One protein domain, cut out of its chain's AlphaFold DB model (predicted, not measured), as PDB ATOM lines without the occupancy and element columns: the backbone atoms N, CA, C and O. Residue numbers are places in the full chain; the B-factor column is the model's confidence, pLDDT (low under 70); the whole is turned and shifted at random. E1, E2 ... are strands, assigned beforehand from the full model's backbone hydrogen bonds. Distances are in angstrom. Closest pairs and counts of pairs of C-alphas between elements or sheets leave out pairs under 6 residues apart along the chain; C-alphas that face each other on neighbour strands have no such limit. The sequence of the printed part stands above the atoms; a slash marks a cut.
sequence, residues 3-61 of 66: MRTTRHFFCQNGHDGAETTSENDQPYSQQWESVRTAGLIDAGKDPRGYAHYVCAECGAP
ATOM      1  N   MET A   3      53.894   1.901 -32.152       75.62
ATOM      2  CA  MET A   3      53.020   1.791 -33.323       75.62
ATOM      3  C   MET A   3      52.712   3.192 -33.834       75.62
ATOM      4  O   MET A   3      52.493   4.113 -33.053       75.62
ATOM      5  N   ARG A   4      52.746   3.373 -35.154       81.88
ATOM      6  CA  ARG A   4      52.470   4.660 -35.788       81.88
ATOM      7  C   ARG A   4      51.490   4.450 -36.927       81.88
ATOM      8  O   ARG A   4      51.831   3.813 -37.920       81.88
ATOM      9  N   THR A   5      50.302   5.008 -36.772       85.38
ATOM     10  CA  THR A   5      49.241   4.991 -37.774       85.38
ATOM     11  C   THR A   5      49.152   6.371 -38.399       85.38
ATOM     12  O   THR A   5      48.846   7.345 -37.715       85.38
ATOM     13  N   THR A   6      49.427   6.464 -39.696       86.19
ATOM     14  CA  THR A   6      49.262   7.708 -40.452       86.19
ATOM     15  C   THR A   6      48.019   7.596 -41.321       86.19
ATOM     16  O   THR A   6      47.959   6.742 -42.201       86.19
ATOM     17  N   ARG A   7      47.035   8.461 -41.082       87.75
ATOM     18  CA  ARG A   7      45.870   8.658 -41.944       87.75
ATOM     19  C   ARG A   7      46.103   9.866 -42.831       87.75
ATOM     20  O   ARG A   7      46.512  10.925 -42.356       87.75
ATOM     21  N   HIS A   8      45.841   9.703 -44.118       88.19
ATOM     22  CA  HIS A   8      45.962  10.779 -45.092       88.19
ATOM     23  C   HIS A   8      44.593  11.368 -45.392       88.19
ATOM     24  O   HIS A   8      43.598  10.655 -45.482       88.19
ATOM     25  N   PHE A   9      44.554  12.675 -45.589       88.38
ATOM     26  CA  PHE A   9      43.359  13.434 -45.899       88.38
ATOM     27  C   PHE A   9      43.619  14.329 -47.105       88.38
ATOM     28  O   PHE A   9      44.753  14.716 -47.380       88.38
ATOM     29  N   PHE A  10      42.563  14.663 -47.833       87.62
ATOM     30  CA  PHE A  10      42.636  15.586 -48.957       87.62
ATOM     31  C   PHE A  10      41.429  16.515 -48.963       87.62
ATOM     32  O   PHE A  10      40.314  16.119 -48.610       87.62
ATOM     33  N   CYS A  11      41.640  17.762 -49.371       89.25
ATOM     34  CA  CYS A  11      40.558  18.704 -49.620       89.25
ATOM     35  C   CYS A  11      40.230  18.766 -51.122       89.25
ATOM     36  O   CYS A  11      41.045  18.416 -51.976       89.25
ATOM     37  N   GLN A  12      39.032  19.246 -51.463       85.06
ATOM     38  CA  GLN A  12      38.611  19.405 -52.866       85.06
ATOM     39  C   GLN A  12      39.447  20.434 -53.642       85.06
ATOM     40  O   GLN A  12      39.514  20.360 -54.864       85.06
ATOM     41  N   ASN A  13      40.103  21.358 -52.936       83.88
ATOM     42  CA  ASN A  13      40.987  22.360 -53.533       83.88
ATOM     43  C   ASN A  13      42.398  21.819 -53.832       83.88
ATOM     44  O   ASN A  13      43.204  22.544 -54.404       83.88
ATOM     45  N   GLY A  14      42.698  20.563 -53.477       84.94
ATOM     46  CA  GLY A  14      43.976  19.915 -53.782       84.94
ATOM     47  C   GLY A  14      45.036  19.969 -52.677       84.94
ATOM     48  O   GLY A  14      46.141  19.497 -52.913       84.94
ATOM     49  N   HIS A  15      44.721  20.486 -51.486       87.75
ATOM     50  CA  HIS A  15      45.619  20.432 -50.324       87.75
ATOM     51  C   HIS A  15      45.556  19.066 -49.635       87.75
ATOM     52  O   HIS A  15      44.471  18.494 -49.453       87.75
ATOM     53  N   ASP A  16      46.714  18.572 -49.216       87.94
ATOM     54  CA  ASP A  16      46.863  17.351 -48.441       87.94
ATOM     55  C   ASP A  16      46.940  17.627 -46.935       87.94
ATOM     56  O   ASP A  16      47.411  18.662 -46.467       87.94
ATOM     57  N   GLY A  17      46.417  16.678 -46.170       88.75
ATOM     58  CA  GLY A  17      46.511  16.646 -44.722       88.75
ATOM     59  C   GLY A  17      46.973  15.273 -44.258       88.75
ATOM     60  O   GLY A  17      46.728  14.262 -44.919       88.75
ATOM     61  N   ALA A  18      47.635  15.214 -43.110       88.69
ATOM     62  CA  ALA A  18      48.021  13.952 -42.494       88.69
ATOM     63  C   ALA A  18      47.788  13.982 -40.984       88.69
ATOM     64  O   ALA A  18      48.293  14.856 -40.283       88.69
ATOM     65  N   GLU A  19      47.054  12.996 -40.482       88.88
ATOM     66  CA  GLU A  19      46.965  12.698 -39.059       88.88
ATOM     67  C   GLU A  19      47.899  11.533 -38.766       88.88
ATOM     68  O   GLU A  19      47.741  10.431 -39.280       88.88
ATOM     69  N   THR A  20      48.899  11.769 -37.935       87.06
ATOM     70  CA  THR A  20      49.758  10.725 -37.405       87.06
ATOM     71  C   THR A  20      49.385  10.462 -35.957       87.06
ATOM     72  O   THR A  20      49.648  11.298 -35.093       87.06
ATOM     73  N   THR A  21      48.898   9.262 -35.680       85.69
ATOM     74  CA  THR A  21      48.738   8.745 -34.322       85.69
ATOM     75  C   THR A  21      49.922   7.850 -33.993       85.69
ATOM     76  O   THR A  21      50.278   6.964 -34.768       85.69
ATOM     77  N   SER A  22      50.595   8.122 -32.881       83.12
ATOM     78  CA  SER A  22      51.715   7.330 -32.377       83.12
ATOM     79  C   SER A  22      51.372   6.803 -30.992       83.12
ATOM     80  O   SER A  22      51.119   7.591 -30.085       83.12
ATOM     81  N   GLU A  23      51.399   5.487 -30.834       80.50
ATOM     82  CA  GLU A  23      51.175   4.799 -29.566       80.50
ATOM     83  C   GLU A  23      52.520   4.318 -29.024       80.50
ATOM     84  O   GLU A  23      53.277   3.624 -29.713       80.50
ATOM     85  N   ASN A  24      52.850   4.727 -27.801       76.50
ATOM     86  CA  ASN A  24      54.106   4.403 -27.146       76.50
ATOM     87  C   ASN A  24      53.866   3.465 -25.963       76.50
ATOM     88  O   ASN A  24      53.521   3.896 -24.869       76.50
ATOM     89  N   ASP A  25      54.153   2.183 -26.173       69.06
ATOM     90  CA  ASP A  25      54.006   1.118 -25.173       69.06
ATOM     91  C   ASP A  25      55.127   1.126 -24.105       69.06
ATOM     92  O   ASP A  25      55.398   0.135 -23.432       69.06
ATOM     93  N   GLN A  26      55.868   2.230 -23.963       73.00
ATOM     94  CA  GLN A  26      56.926   2.317 -22.959       73.00
ATOM     95  C   GLN A  26      56.343   2.581 -21.562       73.00
ATOM     96  O   GLN A  26      55.631   3.574 -21.386       73.00
ATOM     97  N   PRO A  27      56.728   1.789 -20.539       66.31
ATOM     98  CA  PRO A  27      56.155   1.850 -19.188       66.31
ATOM     99  C   PRO A  27      56.415   3.164 -18.433       66.31
ATOM    100  O   PRO A  27      55.781   3.418 -17.415       66.31
ATOM    101  N   TYR A  28      57.327   4.009 -18.923       69.00
ATOM    102  CA  TYR A  28      57.641   5.324 -18.346       69.00
ATOM    103  C   TYR A  28      57.245   6.494 -19.255       69.00
ATOM    104  O   TYR A  28      57.633   7.635 -19.000       69.00
ATOM    105  N   SER A  29      56.523   6.238 -20.348       64.38
ATOM    106  CA  SER A  29      56.049   7.323 -21.200       64.38
ATOM    107  C   SER A  29      54.937   8.095 -20.483       64.38
ATOM    108  O   SER A  29      53.998   7.514 -19.948       64.38
ATOM    109  N   GLN A  30      55.047   9.426 -20.441       66.25
ATOM    110  CA  GLN A  30      54.013  10.282 -19.836       66.25
ATOM    111  C   GLN A  30      52.720  10.312 -20.662       66.25
ATOM    112  O   GLN A  30      51.672  10.702 -20.155       66.25
ATOM    113  N   GLN A  31      52.798   9.935 -21.939       68.69
ATOM    114  CA  GLN A  31      51.681   9.914 -22.872       68.69
ATOM    115  C   GLN A  31      51.727   8.609 -23.661       68.69
ATOM    116  O   GLN A  31      52.661   8.380 -24.433       68.69
ATOM    117  N   TRP A  32      50.707   7.779 -23.440       72.81
ATOM    118  CA  TRP A  32      50.476   6.534 -24.170       72.81
ATOM    119  C   TRP A  32      50.203   6.800 -25.654       72.81
ATOM    120  O   TRP A  32      50.781   6.150 -26.519       72.81
ATOM    121  N   GLU A  33      49.371   7.800 -25.947       77.88
ATOM    122  CA  GLU A  33      48.965   8.173 -27.299       77.88
ATOM    123  C   GLU A  33      49.364   9.621 -27.591       77.88
ATOM    124  O   GLU A  33      49.172  10.523 -26.772       77.88
ATOM    125  N   SER A  34      49.921   9.845 -28.778       82.00
ATOM    126  CA  SER A  34      50.192  11.173 -29.313       82.00
ATOM    127  C   SER A  34      49.590  11.291 -30.704       82.00
ATOM    128  O   SER A  34      49.952  10.536 -31.608       82.00
ATOM    129  N   VAL A  35      48.700  12.264 -30.881       83.94
ATOM    130  CA  VAL A  35      48.111  12.604 -32.179       83.94
ATOM    131  C   VAL A  35      48.773  13.877 -32.694       83.94
ATOM    132  O   VAL A  35      48.855  14.885 -31.989       83.94
ATOM    133  N   ARG A  36      49.274  13.833 -33.927       85.38
ATOM    134  CA  ARG A  36      49.805  14.993 -34.647       85.38
ATOM    135  C   ARG A  36      49.072  15.158 -35.960       85.38
ATOM    136  O   ARG A  36      49.114  14.268 -36.802       85.38
ATOM    137  N   THR A  37      48.478  16.319 -36.159       85.94
ATOM    138  CA  THR A  37      47.812  16.700 -37.398       85.94
ATOM    139  C   THR A  37      48.668  17.708 -38.165       85.94
ATOM    140  O   THR A  37      49.241  18.631 -37.587       85.94
ATOM    141  N   ALA A  38      48.800  17.515 -39.475       88.25
ATOM    142  CA  ALA A  38      49.482  18.420 -40.396       88.25
ATOM    143  C   ALA A  38      48.520  18.796 -41.527       88.25
ATOM    144  O   ALA A  38      47.865  17.915 -42.081       88.25
ATOM    145  N   GLY A  39      48.394  20.091 -41.838       84.75
ATOM    146  CA  GLY A  39      47.465  20.590 -42.869       84.75
ATOM    147  C   GLY A  39      45.974  20.475 -42.509       84.75
ATOM    148  O   GLY A  39      45.111  20.824 -43.315       84.75
ATOM    149  N   LEU A  40      45.668  20.025 -41.290       88.12
ATOM    150  CA  LEU A  40      44.329  19.730 -40.783       88.12
ATOM    151  C   LEU A  40      44.027  20.607 -39.568       88.12
ATOM    152  O   LEU A  40      44.869  20.764 -38.684       88.12
ATOM    153  N   ILE A  41      42.803  21.115 -39.501       87.69
ATOM    154  CA  ILE A  41      42.227  21.766 -38.328       87.69
ATOM    155  C   ILE A  41      41.066  20.903 -37.843       87.69
ATOM    156  O   ILE A  41      40.224  20.479 -38.639       87.69
ATOM    157  N   ASP A  42      41.033  20.651 -36.535       85.44
ATOM    158  CA  ASP A  42      39.885  20.023 -35.887       85.44
ATOM    159  C   ASP A  42      38.675  20.954 -36.001       85.44
ATOM    160  O   ASP A  42      38.697  22.095 -35.538       85.44
ATOM    161  N   ALA A  43      37.630  20.468 -36.662       84.06
ATOM    162  CA  ALA A  43      36.362  21.167 -36.809       84.06
ATOM    163  C   ALA A  43      35.266  20.501 -35.963       84.06
ATOM    164  O   ALA A  43      34.074  20.622 -36.252       84.06
ATOM    165  N   GLY A  44      35.668  19.805 -34.896       83.81
ATOM    166  CA  GLY A  44      34.787  19.076 -34.007       83.81
ATOM    167  C   GLY A  44      34.309  17.754 -34.601       83.81
ATOM    168  O   GLY A  44      35.072  16.976 -35.170       83.81
ATOM    169  N   LYS A  45      33.025  17.458 -34.401       84.94
ATOM    170  CA  LYS A  45      32.417  16.190 -34.812       84.94
ATOM    171  C   LYS A  45      31.296  16.439 -35.802       84.94
ATOM    172  O   LYS A  45      30.466  17.324 -35.598       84.94
ATOM    173  N   ASP A  46      31.237  15.604 -36.830       78.62
ATOM    174  CA  ASP A  46      30.090  15.534 -37.725       78.62
ATOM    175  C   ASP A  46      28.815  15.141 -36.949       78.62
ATOM    176  O   ASP A  46      28.899  14.518 -35.885       78.62
ATOM    177  N   PRO A  47      27.610  15.370 -37.506       76.38
ATOM    178  CA  PRO A  47      26.337  14.964 -36.890       76.38
ATOM    179  C   PRO A  47      26.229  13.460 -36.586       76.38
ATOM    180  O   PRO A  47      25.360  13.029 -35.833       76.38
ATOM    181  N   ARG A  48      27.100  12.646 -37.194       77.69
ATOM    182  CA  ARG A  48      27.206  11.193 -36.991       77.69
ATOM    183  C   ARG A  48      28.205  10.809 -35.886       77.69
ATOM    184  O   ARG A  48      28.380   9.626 -35.624       77.69
ATOM    185  N   GLY A  49      28.859  11.787 -35.259       75.31
ATOM    186  CA  GLY A  49      29.826  11.599 -34.176       75.31
ATOM    187  C   GLY A  49      31.261  11.292 -34.619       75.31
ATOM    188  O   GLY A  49      32.114  11.101 -33.753       75.31
ATOM    189  N   TYR A  50      31.539  11.257 -35.927       76.06
ATOM    190  CA  TYR A  50      32.896  11.083 -36.463       76.06
ATOM    191  C   TYR A  50      33.698  12.384 -36.373       76.06
ATOM    192  O   TYR A  50      33.113  13.466 -36.405       76.06
ATOM    193  N   ALA A  51      35.024  12.273 -36.256       77.25
ATOM    194  CA  ALA A  51      35.922  13.425 -36.256       77.25
ATOM    195  C   ALA A  51      35.841  14.154 -37.605       77.25
ATOM    196  O   ALA A  51      36.019  13.532 -38.656       77.25
ATOM    197  N   HIS A  52      35.536  15.451 -37.560       83.31
ATOM    198  CA  HIS A  52      35.465  16.308 -38.734       83.31
ATOM    199  C   HIS A  52      36.737  17.142 -38.825       83.31
ATOM    200  O   HIS A  52      37.058  17.898 -37.906       83.31
ATOM    201  N   TYR A  53      37.436  17.045 -39.953       86.88
ATOM    202  CA  TYR A  53      38.620  17.853 -40.219       86.88
ATOM    203  C   TYR A  53      38.372  18.818 -41.370       86.88
ATOM    204  O   TYR A  53      37.808  18.455 -42.406       86.88
ATOM    205  N   VAL A  54      38.856  20.046 -41.210       89.81
ATOM    206  CA  VAL A  54      38.903  21.044 -42.281       89.81
ATOM    207  C   VAL A  54      40.347  21.350 -42.646       89.81
ATOM    208  O   VAL A  54      41.263  21.221 -41.837       89.81
ATOM    209  N   CYS A  55      40.561  21.745 -43.893       89.50
ATOM    210  CA  CYS A  55      41.871  22.139 -44.378       89.50
ATOM    211  C   CYS A  55      42.349  23.394 -43.647       89.50
ATOM    212  O   CYS A  55      41.629  24.394 -43.606       89.50
ATOM    213  N   ALA A  56      43.582  23.369 -43.144       88.94
ATOM    214  CA  ALA A  56      44.177  24.523 -42.479       88.94
ATOM    215  C   ALA A  56      44.362  25.735 -43.406       88.94
ATOM    216  O   ALA A  56      44.322  26.872 -42.946       88.94
ATOM    217  N   GLU A  57      44.543  25.498 -44.707       87.12
ATOM    218  CA  GLU A  57      44.825  26.555 -45.680       87.12
ATOM    219  C   GLU A  57      43.561  27.196 -46.255       87.12
ATOM    220  O   GLU A  57      43.481  28.414 -46.376       87.12
ATOM    221  N   CYS A  58      42.561  26.391 -46.623       86.75
ATOM    222  CA  CYS A  58      41.371  26.893 -47.318       86.75
ATOM    223  C   CYS A  58      40.065  26.740 -46.537       86.75
ATOM    224  O   CYS A  58      39.017  27.127 -47.048       86.75
ATOM    225  N   GLY A  59      40.089  26.125 -45.350       84.44
ATOM    226  CA  GLY A  59      38.894  25.880 -44.533       84.44
ATOM    227  C   GLY A  59      37.880  24.910 -45.152       84.44
ATOM    228  O   GLY A  59      36.800  24.716 -44.603       84.44
ATOM    229  N   ALA A  60      38.201  24.300 -46.298       87.69
ATOM    230  CA  ALA A  60      37.327  23.338 -46.960       87.69
ATOM    231  C   ALA A  60      37.301  22.006 -46.189       87.69
ATOM    232  O   ALA A  60      38.333  21.619 -45.629       87.69
ATOM    233  N   PRO A  61      36.177  21.267 -46.199       85.94
ATOM    234  CA  PRO A  61      36.089  19.968 -45.542       85.94
ATOM    235  C   PRO A  61      37.084  18.985 -46.166       85.94
ATOM    236  O   PRO A  61      37.150  18.837 -47.394       85.94
TER     237      PRO A  61
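AT A GLANCE: This is residues 3 to 61 of the 66 residues of an uncharacterized protein of Paraburkholderia hospita (UniProt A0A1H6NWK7). A long antiparallel ribbon of three strands, E1, E2 and E3, is crossed at one end by a separate two-strand hairpin, E4 and E5, and the two sheets are only partly face to face. At the other end of the ribbon is the loop between E2 and E3. The 59 printed residues hold no named helix and five named strands, E1 to E5 in chain order; both sheets, E1 - E2 - E3 and E4 - E5, are antiparallel, and the class is all strand. The whole is loose, with a radius of gyration of the C-alphas of 13.5 A, and elongated, spanning 42 by 24 by 14 A.

IN THESE COORDINATES: Begin with the larger sheet. Find C-alpha 3 at (53.020, 1.791, -33.323); from there E1, residues 3 to 11, runs 26.6 A to C-alpha 11 at (40.558, 18.704, -49.620). E2, residues 16 to 24, comes back over 26.0 A, and E3, residues 33 to 38, covers 16.6 A. In the smaller sheet, E4 takes residues 40 to 45, 13.8 A long, and E5 takes residues 51 to 55, 13.3 A long, ending at C-alpha 55 at (41.871, 22.139, -44.378).

HOW THE PARTS SIT: E1, E2 and E3 form a meander, each strand the antiparallel neighbour of the one before, with E1 and E3 as edge strands. In the hairpin of E1 and E2, at 164 degrees, look at N 5 and O 21, within hydrogen-bond range at 2.8 A. In the hairpin of E2 and E3, at 165 degrees, N 20 and O 36 are 2.8 A apart. The hairpin of E4 and E5, at 145 degrees, has N 41 and O 54 at 2.8 A. The two sheets form a sandwich, two sheets face to face, their best planes 43 degrees apart and the strands of the one at 63 degrees to those of the other. Look there for the closest C-alphas of E2 and E4, those of Gly 17 and Leu 40, 5.5 A apart, and of E1 and E5, those of Cys 11 and Cys 55, 6.4 A apart. E3 and E4 meet only through their link, E3 and E5 are apart, and E1 and E4 are only just apart, at 8.2 A.

THE WHOLE: The two C-alphas farthest apart, those of Asn 13 and Pro 27, are 42.8 A from each other. The printed part has no cut and no long link: the link from E2 to E3, 8 residues, is short, and the other links are tight. The mean pLDDT of the printed part is 82.4; look for values under 70 at residue 25 and residues 27 to 31.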